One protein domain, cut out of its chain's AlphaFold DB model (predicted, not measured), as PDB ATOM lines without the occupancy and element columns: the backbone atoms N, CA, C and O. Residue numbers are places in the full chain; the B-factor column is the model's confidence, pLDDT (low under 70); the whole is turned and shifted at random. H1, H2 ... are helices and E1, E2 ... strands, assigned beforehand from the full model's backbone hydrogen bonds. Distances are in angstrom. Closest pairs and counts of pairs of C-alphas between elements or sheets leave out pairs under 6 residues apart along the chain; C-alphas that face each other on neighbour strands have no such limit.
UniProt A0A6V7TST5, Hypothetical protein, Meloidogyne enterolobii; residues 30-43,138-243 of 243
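AT A GLANCE: This is residues 30 to 43 and 138 to 243 of the 243 residues of the protein "Hypothetical protein" of Meloidogyne enterolobii (UniProt A0A6V7TST5). Little regular structure: a small twisted sheet of four strands has H1 packed on one face in two layers, H2 past one end, and long loops. The 120 printed residues run E1, E2, H1, E3, H2, E4, 41 in named elements, helices and strands mixed; the sheet, E2 E1 E4 E3, is mixed. Only just compact, close to loose, radius of gyration of the C-alphas 15.9 A, it spans 50 by 30 by 30 A.

HOW THE PARTS SIT: E1, residues 30 to 35, is antiparallel to E2, residues 172 to 174 (N 33 to O 173, 2.8 A), and parallel to E4, residues 233 to 239 (N 32 to O 235, 2.8 A). E4 is antiparallel to E3, residues 215 to 220 (N 217 to O 236, 2.8 A). H1, residues 181 to 192, is on the sheet at a height of 7.0 A, slantwise at 55 degrees to E1 on the local plane; the closest C-alphas of E1 and H1 are those of Val 33 and Ala 185, 6.3 A apart, and the closest of E2 and H1 are those of Leu 173 and Leu 188, 6.2 A apart. E2, H1 and E3 form a split strand-helix-strand unit, two same-way strands joined through a helix, its crossover right-handed. H2, residues 223 to 229, only grazes the sheet. In both helices every O i to N i+4 pair is within hydrogen-bond range.

IN THESE COORDINATES: E1 begins at C-alpha 30 (12.740, 138.200, 69.352); E4, 19.5 A long, ends at C-alpha 239 (-2.087, 133.547, 75.024). H1 measures 16.1 A.

THE WHOLE: Residues 44 to 137 are not printed, a gap of 19.1 A between C-alphas 43 and 138. The H1 to E3 link is long. Residues 160, 195 to 204 and 243 have pLDDT under 70.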
ATOM      1  N   ARG A  30      13.689 137.242  68.814       88.81
ATOM      2  CA  ARG A  30      12.740 138.200  69.352       88.81
ATOM      3  C   ARG A  30      11.515 137.461  69.886       88.81
ATOM      4  O   ARG A  30      10.997 136.559  69.235       88.81
ATOM      5  N   ILE A  31      11.061 137.830  71.080       90.50
ATOM      6  CA  ILE A  31       9.874 137.237  71.703       90.50
ATOM      7  C   ILE A  31       8.701 138.197  71.540       90.50
ATOM      8  O   ILE A  31       8.736 139.343  71.993       90.50
ATOM      9  N   GLU A  32       7.649 137.699  70.910       92.06
ATOM     10  CA  GLU A  32       6.394 138.395  70.666       92.06
ATOM     11  C   GLU A  32       5.269 137.644  71.374       92.06
ATOM     12  O   GLU A  32       5.253 136.416  71.453       92.06
ATOM     13  N   VAL A  33       4.308 138.389  71.901       93.88
ATOM     14  CA  VAL A  33       3.101 137.838  72.510       93.88
ATOM     15  C   VAL A  33       1.930 138.154  71.603       93.88
ATOM     16  O   VAL A  33       1.766 139.286  71.157       93.88
ATOM     17  N   SER A  34       1.106 137.149  71.341       93.69
ATOM     18  CA  SER A  34      -0.133 137.283  70.592       93.69
ATOM     19  C   SER A  34      -1.328 136.883  71.438       93.69
ATOM     20  O   SER A  34      -1.224 136.030  72.323       93.69
ATOM     21  N   LEU A  35      -2.473 137.494  71.152       92.25
ATOM     22  CA  LEU A  35      -3.685 137.347  71.941       92.25
ATOM     23  C   LEU A  35      -4.816 136.733  71.115       92.25
ATOM     24  O   LEU A  35      -5.254 137.291  70.112       92.25
ATOM     25  N   VAL A  36      -5.315 135.578  71.560       91.62
ATOM     26  CA  VAL A  36      -6.454 134.889  70.941       91.62
ATOM     27  C   VAL A  36      -7.735 135.288  71.665       91.62
ATOM     28  O   VAL A  36      -8.225 134.566  72.532       91.62
ATOM     29  N   ILE A  37      -8.280 136.451  71.312       88.62
ATOM     30  CA  ILE A  37      -9.555 136.930  71.857       88.62
ATOM     31  C   ILE A  37     -10.687 136.311  71.050       88.62
ATOM     32  O   ILE A  37     -10.722 136.418  69.820       88.62
ATOM     33  N   TYR A  38     -11.622 135.669  71.743       88.19
ATOM     34  CA  TYR A  38     -12.816 135.147  71.112       88.19
ATOM     35  C   TYR A  38     -14.068 135.444  71.921       88.19
ATOM     36  O   TYR A  38     -14.031 135.520  73.144       88.19
ATOM     37  N   ARG A  39     -15.195 135.512  71.218       87.62
ATOM     38  CA  ARG A  39     -16.531 135.547  71.808       87.62
ATOM     39  C   ARG A  39     -17.190 134.182  71.625       87.62
ATOM     40  O   ARG A  39     -17.169 133.638  70.518       87.62
ATOM     41  N   LEU A  40     -17.719 133.619  72.709       88.50
ATOM     42  CA  LEU A  40     -18.439 132.341  72.710       88.50
ATOM     43  C   LEU A  40     -19.816 132.476  72.041       88.50
ATOM     44  O   LEU A  40     -20.360 133.581  72.011       88.50
ATOM     45  N   PRO A  41     -20.380 131.386  71.488       90.44
ATOM     46  CA  PRO A  41     -21.748 131.412  70.982       90.44
ATOM     47  C   PRO A  41     -22.728 131.763  72.114       90.44
ATOM     48  O   PRO A  41     -22.603 131.238  73.217       90.44
ATOM     49  N   LEU A  42     -23.677 132.667  71.845       86.69
ATOM     50  CA  LEU A  42     -24.733 133.044  72.803       86.69
ATOM     51  C   LEU A  42     -26.041 132.294  72.546       86.69
ATOM     52  O   LEU A  42     -26.832 132.140  73.468       86.69
ATOM     53  N   ILE A  43     -26.277 131.859  71.306       87.12
ATOM     54  CA  ILE A  43     -27.447 131.052  70.946       87.12
ATOM     55  C   ILE A  43     -26.994 129.651  70.551       87.12
ATOM     56  O   ILE A  43     -25.871 129.466  70.070       87.12
ATOM     57  N   LYS A 138     -17.080 144.075  61.896       82.06
ATOM     58  CA  LYS A 138     -16.853 144.834  63.134       82.06
ATOM     59  C   LYS A 138     -17.971 144.667  64.172       82.06
ATOM     60  O   LYS A 138     -17.754 144.976  65.338       82.06
ATOM     61  N   CYS A 139     -19.154 144.194  63.778       82.31
ATOM     62  CA  CYS A 139     -20.277 144.022  64.695       82.31
ATOM     63  C   CYS A 139     -20.126 142.731  65.514       82.31
ATOM     64  O   CYS A 139     -19.913 141.656  64.952       82.31
ATOM     65  N   LEU A 140     -20.280 142.816  66.841       81.31
ATOM     66  CA  LEU A 140     -20.237 141.648  67.731       81.31
ATOM     67  C   LEU A 140     -21.542 140.833  67.707       81.31
ATOM     68  O   LEU A 140     -21.532 139.648  68.023       81.31
ATOM     69  N   LYS A 141     -22.663 141.454  67.310       80.56
ATOM     70  CA  LYS A 141     -23.986 140.808  67.247       80.56
ATOM     71  C   LYS A 141     -24.165 139.886  66.029       80.56
ATOM     72  O   LYS A 141     -25.252 139.359  65.833       80.56
ATOM     73  N   ARG A 142     -23.125 139.690  65.213       84.06
ATOM     74  CA  ARG A 142     -23.148 138.778  64.056       84.06
ATOM     75  C   ARG A 142     -22.904 137.331  64.477       84.06
ATOM     76  O   ARG A 142     -22.189 137.096  65.448       84.06
ATOM     77  N   ASN A 143     -23.412 136.377  63.692       84.19
ATOM     78  CA  ASN A 143     -23.191 134.933  63.859       84.19
ATOM     79  C   ASN A 143     -23.280 134.499  65.333       84.19
ATOM     80  O   ASN A 143     -22.316 133.977  65.904       84.19
ATOM     81  N   LEU A 144     -24.409 134.802  65.985       86.75
ATOM     82  CA  LEU A 144     -24.567 134.590  67.424       86.75
ATOM     83  C   LEU A 144     -24.396 133.115  67.824       86.75
ATOM     84  O   LEU A 144     -24.004 132.861  68.963       86.75
ATOM     85  N   ASP A 145     -24.648 132.205  66.884       86.81
ATOM     86  CA  ASP A 145     -24.525 130.746  66.933       86.81
ATOM     87  C   ASP A 145     -23.073 130.246  66.902       86.81
ATOM     88  O   ASP A 145     -22.800 129.092  67.232       86.81
ATOM     89  N   ARG A 146     -22.117 131.097  66.506       87.81
ATOM     90  CA  ARG A 146     -20.714 130.712  66.313       87.81
ATOM     91  C   ARG A 146     -19.764 131.466  67.226       87.81
ATOM     92  O   ARG A 146     -20.009 132.574  67.707       87.81
ATOM     93  N   LYS A 147     -18.601 130.845  67.401       90.69
ATOM     94  CA  LYS A 147     -17.437 131.474  68.011       90.69
ATOM     95  C   LYS A 147     -16.835 132.495  67.046       90.69
ATOM     96  O   LYS A 147     -16.541 132.163  65.898       90.69
ATOM     97  N   LEU A 148     -16.607 133.714  67.522       89.94
ATOM     98  CA  LEU A 148     -15.915 134.762  66.767       89.94
ATOM     99  C   LEU A 148     -14.503 134.946  67.304       89.94
ATOM    100  O   LEU A 148     -14.307 134.847  68.510       89.94
ATOM    101  N   VAL A 149     -13.539 135.232  66.430       91.69
ATOM    102  CA  VAL A 149     -12.146 135.528  66.795       91.69
ATOM    103  C   VAL A 149     -11.803 136.936  66.323       91.69
ATOM    104  O   VAL A 149     -12.180 137.319  65.214       91.69
ATOM    105  N   LEU A 150     -11.104 137.699  67.162       90.50
ATOM    106  CA  LEU A 150     -10.629 139.030  66.804       90.50
ATOM    107  C   LEU A 150      -9.427 138.927  65.859       90.50
ATOM    108  O   LEU A 150      -8.408 138.336  66.205       90.50
ATOM    109  N   ALA A 151      -9.541 139.550  64.689       92.19
ATOM    110  CA  ALA A 151      -8.439 139.748  63.758       92.19
ATOM    111  C   ALA A 151      -8.212 141.250  63.570       92.19
ATOM    112  O   ALA A 151      -9.170 142.019  63.482       92.19
ATOM    113  N   VAL A 152      -6.950 141.663  63.508       91.94
ATOM    114  CA  VAL A 152      -6.542 143.067  63.423       91.94
ATOM    115  C   VAL A 152      -5.517 143.231  62.302       91.94
ATOM    116  O   VAL A 152      -4.760 142.317  61.977       91.94
ATOM    117  N   ARG A 153      -5.511 144.421  61.701       91.38
ATOM    118  CA  ARG A 153      -4.448 144.899  60.817       91.38
ATOM    119  C   ARG A 153      -3.624 145.914  61.597       91.38
ATOM    120  O   ARG A 153      -4.164 146.939  62.005       91.38
ATOM    121  N   GLN A 154      -2.357 145.611  61.850       87.75
ATOM    122  CA  GLN A 154      -1.470 146.420  62.683       87.75
ATOM    123  C   GLN A 154      -0.304 146.928  61.835       87.75
ATOM    124  O   GLN A 154       0.192 146.229  60.948       87.75
ATOM    125  N   LYS A 155       0.125 148.163  62.090       86.31
ATOM    126  CA  LYS A 155       1.414 148.646  61.597       86.31
ATOM    127  C   LYS A 155       2.483 148.188  62.580       86.31
ATOM    128  O   LYS A 155       2.316 148.366  63.784       86.31
ATOM    129  N   PHE A 156       3.544 147.581  62.070       82.31
ATOM    130  CA  PHE A 156       4.698 147.213  62.879       82.31
ATOM    131  C   PHE A 156       5.746 148.316  62.775       82.31
ATOM    132  O   PHE A 156       6.028 148.776  61.673       82.31
ATOM    133  N   GLU A 157       6.334 148.712  63.901       72.69
ATOM    134  CA  GLU A 157       7.412 149.714  63.934       72.69
ATOM    135  C   GLU A 157       8.630 149.252  63.119       72.69
ATOM    136  O   GLU A 157       9.292 150.047  62.464       72.69
ATOM    137  N   ASP A 158       8.876 147.940  63.071       72.94
ATOM    138  CA  ASP A 158       9.953 147.338  62.284       72.94
ATOM    139  C   ASP A 158       9.603 147.149  60.797       72.94
ATOM    140  O   ASP A 158      10.280 146.399  60.085       72.94
ATOM    141  N   ALA A 159       8.533 147.762  60.294       72.94
ATOM    142  CA  ALA A 159       8.202 147.700  58.877       72.94
ATOM    143  C   ALA A 159       9.345 148.250  58.000       72.94
ATOM    144  O   ALA A 159      10.149 149.080  58.415       72.94
ATOM    145  N   HIS A 160       9.485 147.742  56.772       69.25
ATOM    146  CA  HIS A 160      10.453 148.289  55.808       69.25
ATOM    147  C   HIS A 160       9.992 149.622  55.205       69.25
ATOM    148  O   HIS A 160      10.807 150.404  54.730       69.25
ATOM    149  N   THR A 161       8.687 149.876  55.242       74.44
ATOM    150  CA  THR A 161       8.041 151.052  54.666       74.44
ATOM    151  C   THR A 161       6.984 151.534  55.653       74.44
ATOM    152  O   THR A 161       6.220 150.706  56.151       74.44
ATOM    153  N   ASP A 162       6.901 152.842  55.902       73.12
ATOM    154  CA  ASP A 162       5.951 153.454  56.856       73.12
ATOM    155  C   ASP A 162       4.467 153.183  56.513       73.12
ATOM    156  O   ASP A 162       3.561 153.254  57.359       73.12
ATOM    157  N   ASP A 163       4.214 152.796  55.263       79.69
ATOM    158  CA  ASP A 163       2.897 152.435  54.740       79.69
ATOM    159  C   ASP A 163       2.551 150.951  54.886       79.69
ATOM    160  O   ASP A 163       1.416 150.550  54.612       79.69
ATOM    161  N   TYR A 164       3.488 150.108  55.327       82.56
ATOM    162  CA  TYR A 164       3.216 148.685  55.471       82.56
ATOM    163  C   TYR A 164       2.230 148.432  56.615       82.56
ATOM    164  O   TYR A 164       2.481 148.720  57.787       82.56
ATOM    165  N   VAL A 165       1.102 147.826  56.259       83.88
ATOM    166  CA  VAL A 165       0.092 147.333  57.192       83.88
ATOM    167  C   VAL A 165       0.078 145.817  57.095       83.88
ATOM    168  O   VAL A 165       0.008 145.271  55.991       83.88
ATOM    169  N   SER A 166       0.097 145.136  58.238       85.38
ATOM    170  CA  SER A 166       0.075 143.681  58.263       85.38
ATOM    171  C   SER A 166      -1.162 143.095  57.555       85.38
ATOM    172  O   SER A 166      -2.237 143.723  57.505       85.38
ATOM    173  N   PRO A 167      -1.047 141.861  57.023       89.19
ATOM    174  CA  PRO A 167      -2.203 141.018  56.740       89.19
ATOM    175  C   PRO A 167      -3.079 140.841  57.987       89.19
ATOM    176  O   PRO A 167      -2.667 141.161  59.101       89.19
ATOM    177  N   TRP A 168      -4.284 140.294  57.819       91.75
ATOM    178  CA  TRP A 168      -5.137 139.957  58.958       91.75
ATOM    179  C   TRP A 168      -4.440 138.950  59.868       91.75
ATOM    180  O   TRP A 168      -4.264 137.786  59.510       91.75
ATOM    181  N   ILE A 169      -4.051 139.420  61.046       91.94
ATOM    182  CA  ILE A 169      -3.367 138.638  62.069       91.94
ATOM    183  C   ILE A 169      -4.103 138.780  63.395       91.94
ATOM    184  O   ILE A 169      -4.965 139.643  63.577       91.94
ATOM    185  N   LEU A 170      -3.763 137.914  64.340       93.44
ATOM    186  CA  LEU A 170      -4.135 138.130  65.731       93.44
ATOM    187  C   LEU A 170      -3.373 139.350  66.270       93.44
ATOM    188  O   LEU A 170      -2.247 139.584  65.825       93.44
ATOM    189  N   PRO A 171      -3.935 140.100  67.233       92.75
ATOM    190  CA  PRO A 171      -3.196 141.150  67.921       92.75
ATOM    191  C   PRO A 171      -1.859 140.609  68.426       92.75
ATOM    192  O   PRO A 171      -1.815 139.537  69.044       92.75
ATOM    193  N   GLN A 172      -0.779 141.328  68.137       92.56
ATOM    194  CA  GLN A 172       0.587 140.965  68.503       92.56
ATOM    195  C   GLN A 172       1.313 142.154  69.125       92.56
ATOM    196  O   GLN A 172       1.041 143.308  68.793       92.56
ATOM    197  N   LEU A 173       2.229 141.868  70.051       91.31
ATOM    198  CA  LEU A 173       3.035 142.874  70.729       91.31
ATOM    199  C   LEU A 173       4.380 142.309  71.160       91.31
ATOM    200  O   LEU A 173       4.470 141.192  71.669       91.31
ATOM    201  N   MET A 174       5.427 143.111  71.006       91.12
ATOM    202  CA  MET A 174       6.761 142.742  71.459       91.12
ATOM    203  C   MET A 174       6.839 142.731  72.993       91.12
ATOM    204  O   MET A 174       6.337 143.640  73.672       91.12
ATOM    205  N   ASN A 175       7.493 141.698  73.534       91.56
ATOM    206  CA  ASN A 175       7.786 141.613  74.959       91.56
ATOM    207  C   ASN A 175       8.887 142.617  75.345       91.56
ATOM    208  O   ASN A 175       9.924 142.694  74.680       91.56
ATOM    209  N   LYS A 176       8.677 143.374  76.428       88.62
ATOM    210  CA  LYS A 176       9.685 144.297  76.964       88.62
ATOM    211  C   LYS A 176      10.597 143.566  77.948       88.62
ATOM    212  O   LYS A 176      10.201 142.616  78.617       88.62
ATOM    213  N   LYS A 177      11.847 144.022  78.061       84.69
ATOM    214  CA  LYS A 177      12.791 143.466  79.041       84.69
ATOM    215  C   LYS A 177      12.254 143.712  80.456       84.69
ATOM    216  O   LYS A 177      12.019 144.859  80.816       84.69
ATOM    217  N   GLY A 178      12.084 142.642  81.231       86.12
ATOM    218  CA  GLY A 178      11.579 142.691  82.607       86.12
ATOM    219  C   GLY A 178      10.079 142.423  82.769       86.12
ATOM    220  O   GLY A 178       9.654 142.226  83.899       86.12
ATOM    221  N   GLU A 179       9.298 142.355  81.681       88.81
ATOM    222  CA  GLU A 179       7.882 141.955  81.733       88.81
ATOM    223  C   GLU A 179       7.732 140.429  81.606       88.81
ATOM    224  O   GLU A 179       8.442 139.763  80.839       88.81
ATOM    225  N   THR A 180       6.763 139.862  82.329       90.12
ATOM    226  CA  THR A 180       6.332 138.478  82.092       90.12
ATOM    227  C   THR A 180       5.449 138.390  80.842       90.12
ATOM    228  O   THR A 180       4.740 139.331  80.492       90.12
ATOM    229  N   LEU A 181       5.406 137.225  80.179       88.94
ATOM    230  CA  LEU A 181       4.541 137.027  78.998       88.94
ATOM    231  C   LEU A 181       3.061 137.327  79.291       88.94
ATOM    232  O   LEU A 181       2.327 137.766  78.406       88.94
ATOM    233  N   LYS A 182       2.629 137.095  80.537       88.75
ATOM    234  CA  LYS A 182       1.285 137.417  81.013       88.75
ATOM    235  C   LYS A 182       1.067 138.924  81.119       88.75
ATOM    236  O   LYS A 182       0.044 139.406  80.648       88.75
ATOM    237  N   GLU A 183       2.004 139.662  81.705       89.69
ATOM    238  CA  GLU A 183       1.934 141.129  81.776       89.69
ATOM    239  C   GLU A 183       1.912 141.748  80.381       89.69
ATOM    240  O   GLU A 183       1.081 142.608  80.103       89.69
ATOM    241  N   THR A 184       2.743 141.249  79.463       91.75
ATOM    242  CA  THR A 184       2.719 141.685  78.063       91.75
ATOM    243  C   THR A 184       1.390 141.364  77.387       91.75
ATOM    244  O   THR A 184       0.895 142.187  76.619       91.75
ATOM    245  N   ALA A 185       0.775 140.211  77.673       90.38
ATOM    246  CA  ALA A 185      -0.560 139.893  77.169       90.38
ATOM    247  C   ALA A 185      -1.620 140.856  77.731       90.38
ATOM    248  O   ALA A 185      -2.431 141.370  76.973       90.38
ATOM    249  N   LEU A 186      -1.594 141.158  79.032       87.94
ATOM    250  CA  LEU A 186      -2.514 142.125  79.649       87.94
ATOM    251  C   LEU A 186      -2.329 143.538  79.081       87.94
ATOM    252  O   LEU A 186      -3.309 144.231  78.819       87.94
ATOM    253  N   ARG A 187      -1.083 143.940  78.815       89.25
ATOM    254  CA  ARG A 187      -0.763 145.191  78.121       89.25
ATOM    255  C   ARG A 187      -1.299 145.180  76.691       89.25
ATOM    256  O   ARG A 187      -1.961 146.118  76.275       89.25
ATOM    257  N   LEU A 188      -1.070 144.116  75.927       89.94
ATOM    258  CA  LEU A 188      -1.630 143.987  74.579       89.94
ATOM    259  C   LEU A 188      -3.160 144.060  74.589       89.94
ATOM    260  O   LEU A 188      -3.742 144.707  73.723       89.94
ATOM    261  N   LEU A 189      -3.806 143.460  75.587       87.62
ATOM    262  CA  LEU A 189      -5.248 143.537  75.749       87.62
ATOM    263  C   LEU A 189      -5.721 144.989  75.917       87.62
ATOM    264  O   LEU A 189      -6.604 145.404  75.168       87.62
ATOM    265  N   SER A 190      -5.094 145.767  76.811       85.31
ATOM    266  CA  SER A 190      -5.463 147.174  77.037       85.31
ATOM    267  C   SER A 190      -5.206 148.066  75.821       85.31
ATOM    268  O   SER A 190      -5.995 148.966  75.552       85.31
ATOM    269  N   LEU A 191      -4.155 147.791  75.037       85.56
ATOM    270  CA  LEU A 191      -3.913 148.496  73.774       85.56
ATOM    271  C   LEU A 191      -4.933 148.121  72.687       85.56
ATOM    272  O   LEU A 191      -5.309 148.963  71.877       85.56
ATOM    273  N   SER A 192      -5.342 146.851  72.625       83.38
ATOM    274  CA  SER A 192      -6.235 146.354  71.570       83.38
ATOM    275  C   SER A 192      -7.700 146.743  71.769       83.38
ATOM    276  O   SER A 192      -8.424 146.906  70.788       83.38
ATOM    277  N   LEU A 193      -8.130 146.883  73.025       79.56
ATOM    278  CA  LEU A 193      -9.495 147.214  73.424       79.56
ATOM    279  C   LEU A 193      -9.459 148.371  74.436       79.56
ATOM    280  O   LEU A 193      -9.651 148.134  75.632       79.56
ATOM    281  N   PRO A 194      -9.182 149.607  73.986       70.44
ATOM    282  CA  PRO A 194      -9.173 150.760  74.872       70.44
ATOM    283  C   PRO A 194     -10.586 151.015  75.413       70.44
ATOM    284  O   PRO A 194     -11.559 151.026  74.659       70.44
ATOM    285  N   SER A 195     -10.692 151.202  76.728       66.69
ATOM    286  CA  SER A 195     -11.906 151.691  77.382       66.69
ATOM    287  C   SER A 195     -11.933 153.219  77.344       66.69
ATOM    288  O   SER A 195     -10.895 153.851  77.546       66.69
ATOM    289  N   GLU A 196     -13.103 153.820  77.117       60.31
ATOM    290  CA  GLU A 196     -13.289 155.274  77.263       60.31
ATOM    291  C   GLU A 196     -13.397 155.694  78.743       60.31
ATOM    292  O   GLU A 196     -13.133 156.845  79.092       60.31
ATOM    293  N   ASP A 197     -13.708 154.749  79.638       58.66
ATOM    294  CA  ASP A 197     -13.907 155.009  81.060       58.66
ATOM    295  C   ASP A 197     -12.594 154.929  81.853       58.66
ATOM    296  O   ASP A 197     -12.051 153.854  82.104       58.66
ATOM    297  N   ALA A 198     -12.118 156.066  82.372       55.97
ATOM    298  CA  ALA A 198     -10.888 156.146  83.175       55.97
ATOM    299  C   ALA A 198     -10.913 155.331  84.491       55.97
ATOM    300  O   ALA A 198      -9.863 155.102  85.091       55.97
ATOM    301  N   LYS A 199     -12.097 154.904  84.962       56.09
ATOM    302  CA  LYS A 199     -12.268 154.077  86.175       56.09
ATOM    303  C   LYS A 199     -12.248 152.573  85.895       56.09
ATOM    304  O   LYS A 199     -11.852 151.818  86.776       56.09
ATOM    305  N   ASN A 200     -12.630 152.158  84.686       55.22
ATOM    306  CA  ASN A 200     -12.602 150.769  84.245       55.22
ATOM    307  C   ASN A 200     -11.672 150.673  83.031       55.22
ATOM    308  O   ASN A 200     -12.109 150.947  81.915       55.22
ATOM    309  N   PRO A 201     -10.398 150.274  83.213       55.38
ATOM    310  CA  PRO A 201      -9.414 150.250  82.129       55.38
ATOM    311  C   PRO A 201      -9.769 149.282  80.989       55.38
ATOM    312  O   PRO A 201      -9.140 149.332  79.935       55.38
ATOM    313  N   PHE A 202     -10.782 148.431  81.176       57.50
ATOM    314  CA  PHE A 202     -11.291 147.514  80.169       57.50
ATOM    315  C   PHE A 202     -12.812 147.671  80.022       57.50
ATOM    316  O   PHE A 202     -13.505 147.737  81.038       57.50
ATOM    317  N   PRO A 203     -13.357 147.649  78.791       61.81
ATOM    318  CA  PRO A 203     -14.805 147.602  78.576       61.81
ATOM    319  C   PRO A 203     -15.432 146.264  79.022       61.81
ATOM    320  O   PRO A 203     -16.651 146.159  79.115       61.81
ATOM    321  N   PHE A 204     -14.606 145.245  79.298       69.06
ATOM    322  CA  PHE A 204     -15.010 143.916  79.760       69.06
ATOM    323  C   PHE A 204     -14.025 143.390  80.811       69.06
ATOM    324  O   PHE A 204     -12.830 143.684  80.747       69.06
ATOM    325  N   GLU A 205     -14.499 142.569  81.744       71.81
ATOM    326  CA  GLU A 205     -13.631 141.875  82.695       71.81
ATOM    327  C   GLU A 205     -12.930 140.705  81.996       71.81
ATOM    328  O   GLU A 205     -13.564 139.743  81.572       71.81
ATOM    329  N   PHE A 206     -11.607 140.786  81.856       72.81
ATOM    330  CA  PHE A 206     -10.804 139.715  81.273       72.81
ATOM    331  C   PHE A 206      -9.841 139.131  82.303       72.81
ATOM    332  O   PHE A 206      -9.106 139.855  82.976       72.81
ATOM    333  N   GLN A 207      -9.758 137.802  82.349       77.81
ATOM    334  CA  GLN A 207      -8.792 137.066  83.158       77.81
ATOM    335  C   GLN A 207      -7.928 136.159  82.276       77.81
ATOM    336  O   GLN A 207      -8.413 135.479  81.378       77.81
ATOM    337  N   MET A 208      -6.617 136.121  82.513       79.50
ATOM    338  CA  MET A 208      -5.711 135.229  81.774       79.50
ATOM    339  C   MET A 208      -5.853 133.773  82.232       79.50
ATOM    340  O   MET A 208      -5.840 133.500  83.434       79.50
ATOM    341  N   TYR A 209      -5.913 132.836  81.276       76.25
ATOM    342  CA  TYR A 209      -5.913 131.394  81.541       76.25
ATOM    343  C   TYR A 209      -4.494 130.922  81.913       76.25
ATOM    344  O   TYR A 209      -3.776 130.330  81.112       76.25
ATOM    345  N   GLY A 210      -4.061 131.250  83.131       82.00
ATOM    346  CA  GLY A 210      -2.723 130.931  83.631       82.00
ATOM    347  C   GLY A 210      -1.602 131.780  83.017       82.00
ATOM    348  O   GLY A 210      -1.838 132.796  82.366       82.00
ATOM    349  N   ASN A 211      -0.357 131.374  83.280       85.19
ATOM    350  CA  ASN A 211       0.848 132.079  82.822       85.19
ATOM    351  C   ASN A 211       1.493 131.432  81.580       85.19
ATOM    352  O   ASN A 211       2.458 131.976  81.047       85.19
ATOM    353  N   ALA A 212       1.010 130.263  81.152       87.75
ATOM    354  CA  ALA A 212       1.606 129.498  80.063       87.75
ATOM    355  C   ALA A 212       0.931 129.815  78.715       87.75
ATOM    356  O   ALA A 212      -0.299 129.883  78.658       87.75
ATOM    357  N   PRO A 213       1.706 129.953  77.624       89.81
ATOM    358  CA  PRO A 213       1.143 130.091  76.289       89.81
ATOM    359  C   PRO A 213       0.510 128.783  75.815       89.81
ATOM    360  O   PRO A 213       0.974 127.692  76.134       89.81
ATOM    361  N   ILE A 214      -0.542 128.902  75.007       90.56
ATOM    362  CA  ILE A 214      -1.273 127.759  74.440       90.56
ATOM    363  C   ILE A 214      -0.553 127.195  73.222       90.56
ATOM    364  O   ILE A 214      -0.543 125.988  72.993       90.56
ATOM    365  N   ALA A 215       0.027 128.079  72.421       92.31
ATOM    366  CA  ALA A 215       0.762 127.722  71.224       92.31
ATOM    367  C   ALA A 215       1.921 128.697  71.031       92.31
ATOM    368  O   ALA A 215       1.917 129.801  71.577       92.31
ATOM    369  N   HIS A 216       2.896 128.304  70.222       93.06
ATOM    370  CA  HIS A 216       3.936 129.202  69.750       93.06
ATOM    371  C   HIS A 216       4.143 129.021  68.247       93.06
ATOM    372  O   HIS A 216       3.940 127.932  67.712       93.06
ATOM    373  N   TYR A 217       4.548 130.089  67.568       93.56
ATOM    374  CA  TYR A 217       4.923 130.064  66.160       93.56
ATOM    375  C   TYR A 217       6.287 130.721  65.986       93.56
ATOM    376  O   TYR A 217       6.493 131.856  66.408       93.56
ATOM    377  N   LEU A 218       7.218 129.991  65.380       93.38
ATOM    378  CA  LEU A 218       8.580 130.444  65.141       93.38
ATOM    379  C   LEU A 218       8.763 130.693  63.648       93.38
ATOM    380  O   LEU A 218       8.541 129.796  62.836       93.38
ATOM    381  N   TYR A 219       9.206 131.895  63.294       90.62
ATOM    382  CA  TYR A 219       9.533 132.236  61.917       90.62
ATOM    383  C   TYR A 219      10.870 132.966  61.840       90.62
ATOM    384  O   TYR A 219      11.233 133.755  62.711       90.62
ATOM    385  N   LYS A 220      11.629 132.655  60.788       91.25
ATOM    386  CA  LYS A 220      12.930 133.268  60.516       91.25
ATOM    387  C   LYS A 220      12.745 134.506  59.660       91.25
ATOM    388  O   LYS A 220      11.946 134.501  58.723       91.25
ATOM    389  N   TYR A 221      13.508 135.539  59.970       89.69
ATOM    390  CA  TYR A 221      13.547 136.742  59.156       89.69
ATOM    391  C   TYR A 221      14.328 136.508  57.860       89.69
ATOM    392  O   TYR A 221      15.170 135.614  57.765       89.69
ATOM    393  N   THR A 222      14.045 137.322  56.843       89.19
ATOM    394  CA  THR A 222      14.883 137.386  55.640       89.19
ATOM    395  C   THR A 222      16.248 137.975  55.997       89.19
ATOM    396  O   THR A 222      16.359 138.747  56.947       89.19
ATOM    397  N   LYS A 223      17.294 137.664  55.220       87.62
ATOM    398  CA  LYS A 223      18.658 138.172  55.479       87.62
ATOM    399  C   LYS A 223      18.702 139.700  55.634       87.62
ATOM    400  O   LYS A 223      19.321 140.206  56.561       87.62
ATOM    401  N   THR A 224      17.944 140.415  54.801       86.81
ATOM    402  CA  THR A 224      17.814 141.879  54.858       86.81
ATOM    403  C   THR A 224      17.233 142.378  56.185       86.81
ATOM    404  O   THR A 224      17.673 143.389  56.725       86.81
ATOM    405  N   MET A 225      16.251 141.668  56.745       83.25
ATOM    406  CA  MET A 225      15.676 141.995  58.049       83.25
ATOM    407  C   MET A 225      16.601 141.604  59.204       83.25
ATOM    408  O   MET A 225      16.638 142.322  60.199       83.25
ATOM    409  N   GLN A 226      17.356 140.511  59.066       87.12
ATOM    410  CA  GLN A 226      18.328 140.069  60.070       87.12
ATOM    411  C   GLN A 226      19.444 141.100  60.258       87.12
ATOM    412  O   GLN A 226      19.737 141.473  61.390       87.12
ATOM    413  N   GLU A 227      20.011 141.616  59.166       86.56
ATOM    414  CA  GLU A 227      21.060 142.648  59.205       86.56
ATOM    415  C   GLU A 227      20.561 143.960  59.826       86.56
ATOM    416  O   GLU A 227      21.274 144.589  60.604       86.56
ATOM    417  N   ARG A 228      19.316 144.353  59.529       84.25
ATOM    418  CA  ARG A 228      18.721 145.594  60.045       84.25
ATOM    419  C   ARG A 228      18.325 145.510  61.519       84.25
ATOM    420  O   ARG A 228      18.517 146.469  62.257       84.25
ATOM    421  N   LEU A 229      17.699 144.405  61.927       82.75
ATOM    422  CA  LEU A 229      17.114 144.256  63.264       82.75
ATOM    423  C   LEU A 229      18.064 143.580  64.260       82.75
ATOM    424  O   LEU A 229      17.827 143.659  65.462       82.75
ATOM    425  N   GLY A 230      19.107 142.896  63.782       84.56
ATOM    426  CA  GLY A 230      20.058 142.159  64.617       84.56
ATOM    427  C   GLY A 230      19.504 140.865  65.228       84.56
ATOM    428  O   GLY A 230      20.130 140.303  66.126       84.56
ATOM    429  N   PHE A 231      18.344 140.387  64.761       86.44
ATOM    430  CA  PHE A 231      17.689 139.158  65.228       86.44
ATOM    431  C   PHE A 231      17.550 138.143  64.087       86.44
ATOM    432  O   PHE A 231      17.247 138.518  62.957       86.44
ATOM    433  N   ASP A 232      17.688 136.852  64.394       88.44
ATOM    434  CA  ASP A 232      17.555 135.746  63.432       88.44
ATOM    435  C   ASP A 232      16.083 135.506  63.027       88.44
ATOM    436  O   ASP A 232      15.791 135.026  61.923       88.44
ATOM    437  N   GLY A 233      15.148 135.843  63.918       89.00
ATOM    438  CA  GLY A 233      13.710 135.673  63.735       89.00
ATOM    439  C   GLY A 233      12.902 135.983  64.994       89.00
ATOM    440  O   GLY A 233      13.451 136.424  66.010       89.00
ATOM    441  N   SER A 234      11.603 135.689  64.928       90.75
ATOM    442  CA  SER A 234      10.647 135.904  66.018       90.75
ATOM    443  C   SER A 234       9.964 134.620  66.465       90.75
ATOM    444  O   SER A 234       9.685 133.713  65.674       90.75
ATOM    445  N   ILE A 235       9.658 134.585  67.758       92.94
ATOM    446  CA  ILE A 235       8.852 133.566  68.419       92.94
ATOM    447  C   ILE A 235       7.593 134.248  68.927       92.94
ATOM    448  O   ILE A 235       7.654 135.075  69.835       92.94
ATOM    449  N   VAL A 236       6.456 133.886  68.346       93.19
ATOM    450  CA  VAL A 236       5.142 134.396  68.727       93.19
ATOM    451  C   VAL A 236       4.501 133.417  69.694       93.19
ATOM    452  O   VAL A 236       4.179 132.298  69.307       93.19
ATOM    453  N   CYS A 237       4.291 133.830  70.936       93.81
ATOM    454  CA  CYS A 237       3.606 133.058  71.967       93.81
ATOM    455  C   CYS A 237       2.126 133.452  72.021       93.81
ATOM    456  O   CYS A 237       1.801 134.604  72.301       93.81
ATOM    457  N   PHE A 238       1.218 132.507  71.784       93.50
ATOM    458  CA  PHE A 238      -0.224 132.744  71.790       93.50
ATOM    459  C   PHE A 238      -0.812 132.510  73.179       93.50
ATOM    460  O   PHE A 238      -0.819 131.386  73.682       93.50
ATOM    461  N   ASN A 239      -1.362 133.570  73.761       90.81
ATOM    462  CA  ASN A 239      -2.087 133.547  75.024       90.81
ATOM    463  C   ASN A 239      -3.590 133.712  74.790       90.81
ATOM    464  O   ASN A 239      -4.033 134.327  73.817       90.81
ATOM    465  N   LYS A 240      -4.383 133.163  75.709       88.25
ATOM    466  CA  LYS A 240      -5.843 133.196  75.645       88.25
ATOM    467  C   LYS A 240      -6.418 133.825  76.919       88.25
ATOM    468  O   LYS A 240      -6.230 133.265  78.002       88.25
ATOM    469  N   PRO A 241      -7.140 134.948  76.793       82.69
ATOM    470  CA  PRO A 241      -7.979 135.479  77.845       82.69
ATOM    471  C   PRO A 241      -9.251 134.650  77.967       82.69
ATOM    472  O   PRO A 241      -9.740 134.063  76.997       82.69
ATOM    473  N   TYR A 242      -9.802 134.663  79.166       72.06
ATOM    474  CA  TYR A 242     -11.179 134.335  79.463       72.06
ATOM    475  C   TYR A 242     -11.936 135.636  79.774       72.06
ATOM    476  O   TYR A 242     -11.351 136.552  80.353       72.06
ATOM    477  N   SER A 243     -13.194 135.702  79.344       61.66
ATOM    478  CA  SER A 243     -14.190 136.734  79.658       61.66
ATOM    479  C   SER A 243     -15.430 136.045  80.194       61.66
ATOM    480  O   SER A 243     -15.646 134.871  79.812       61.66
TER     481      SER A 243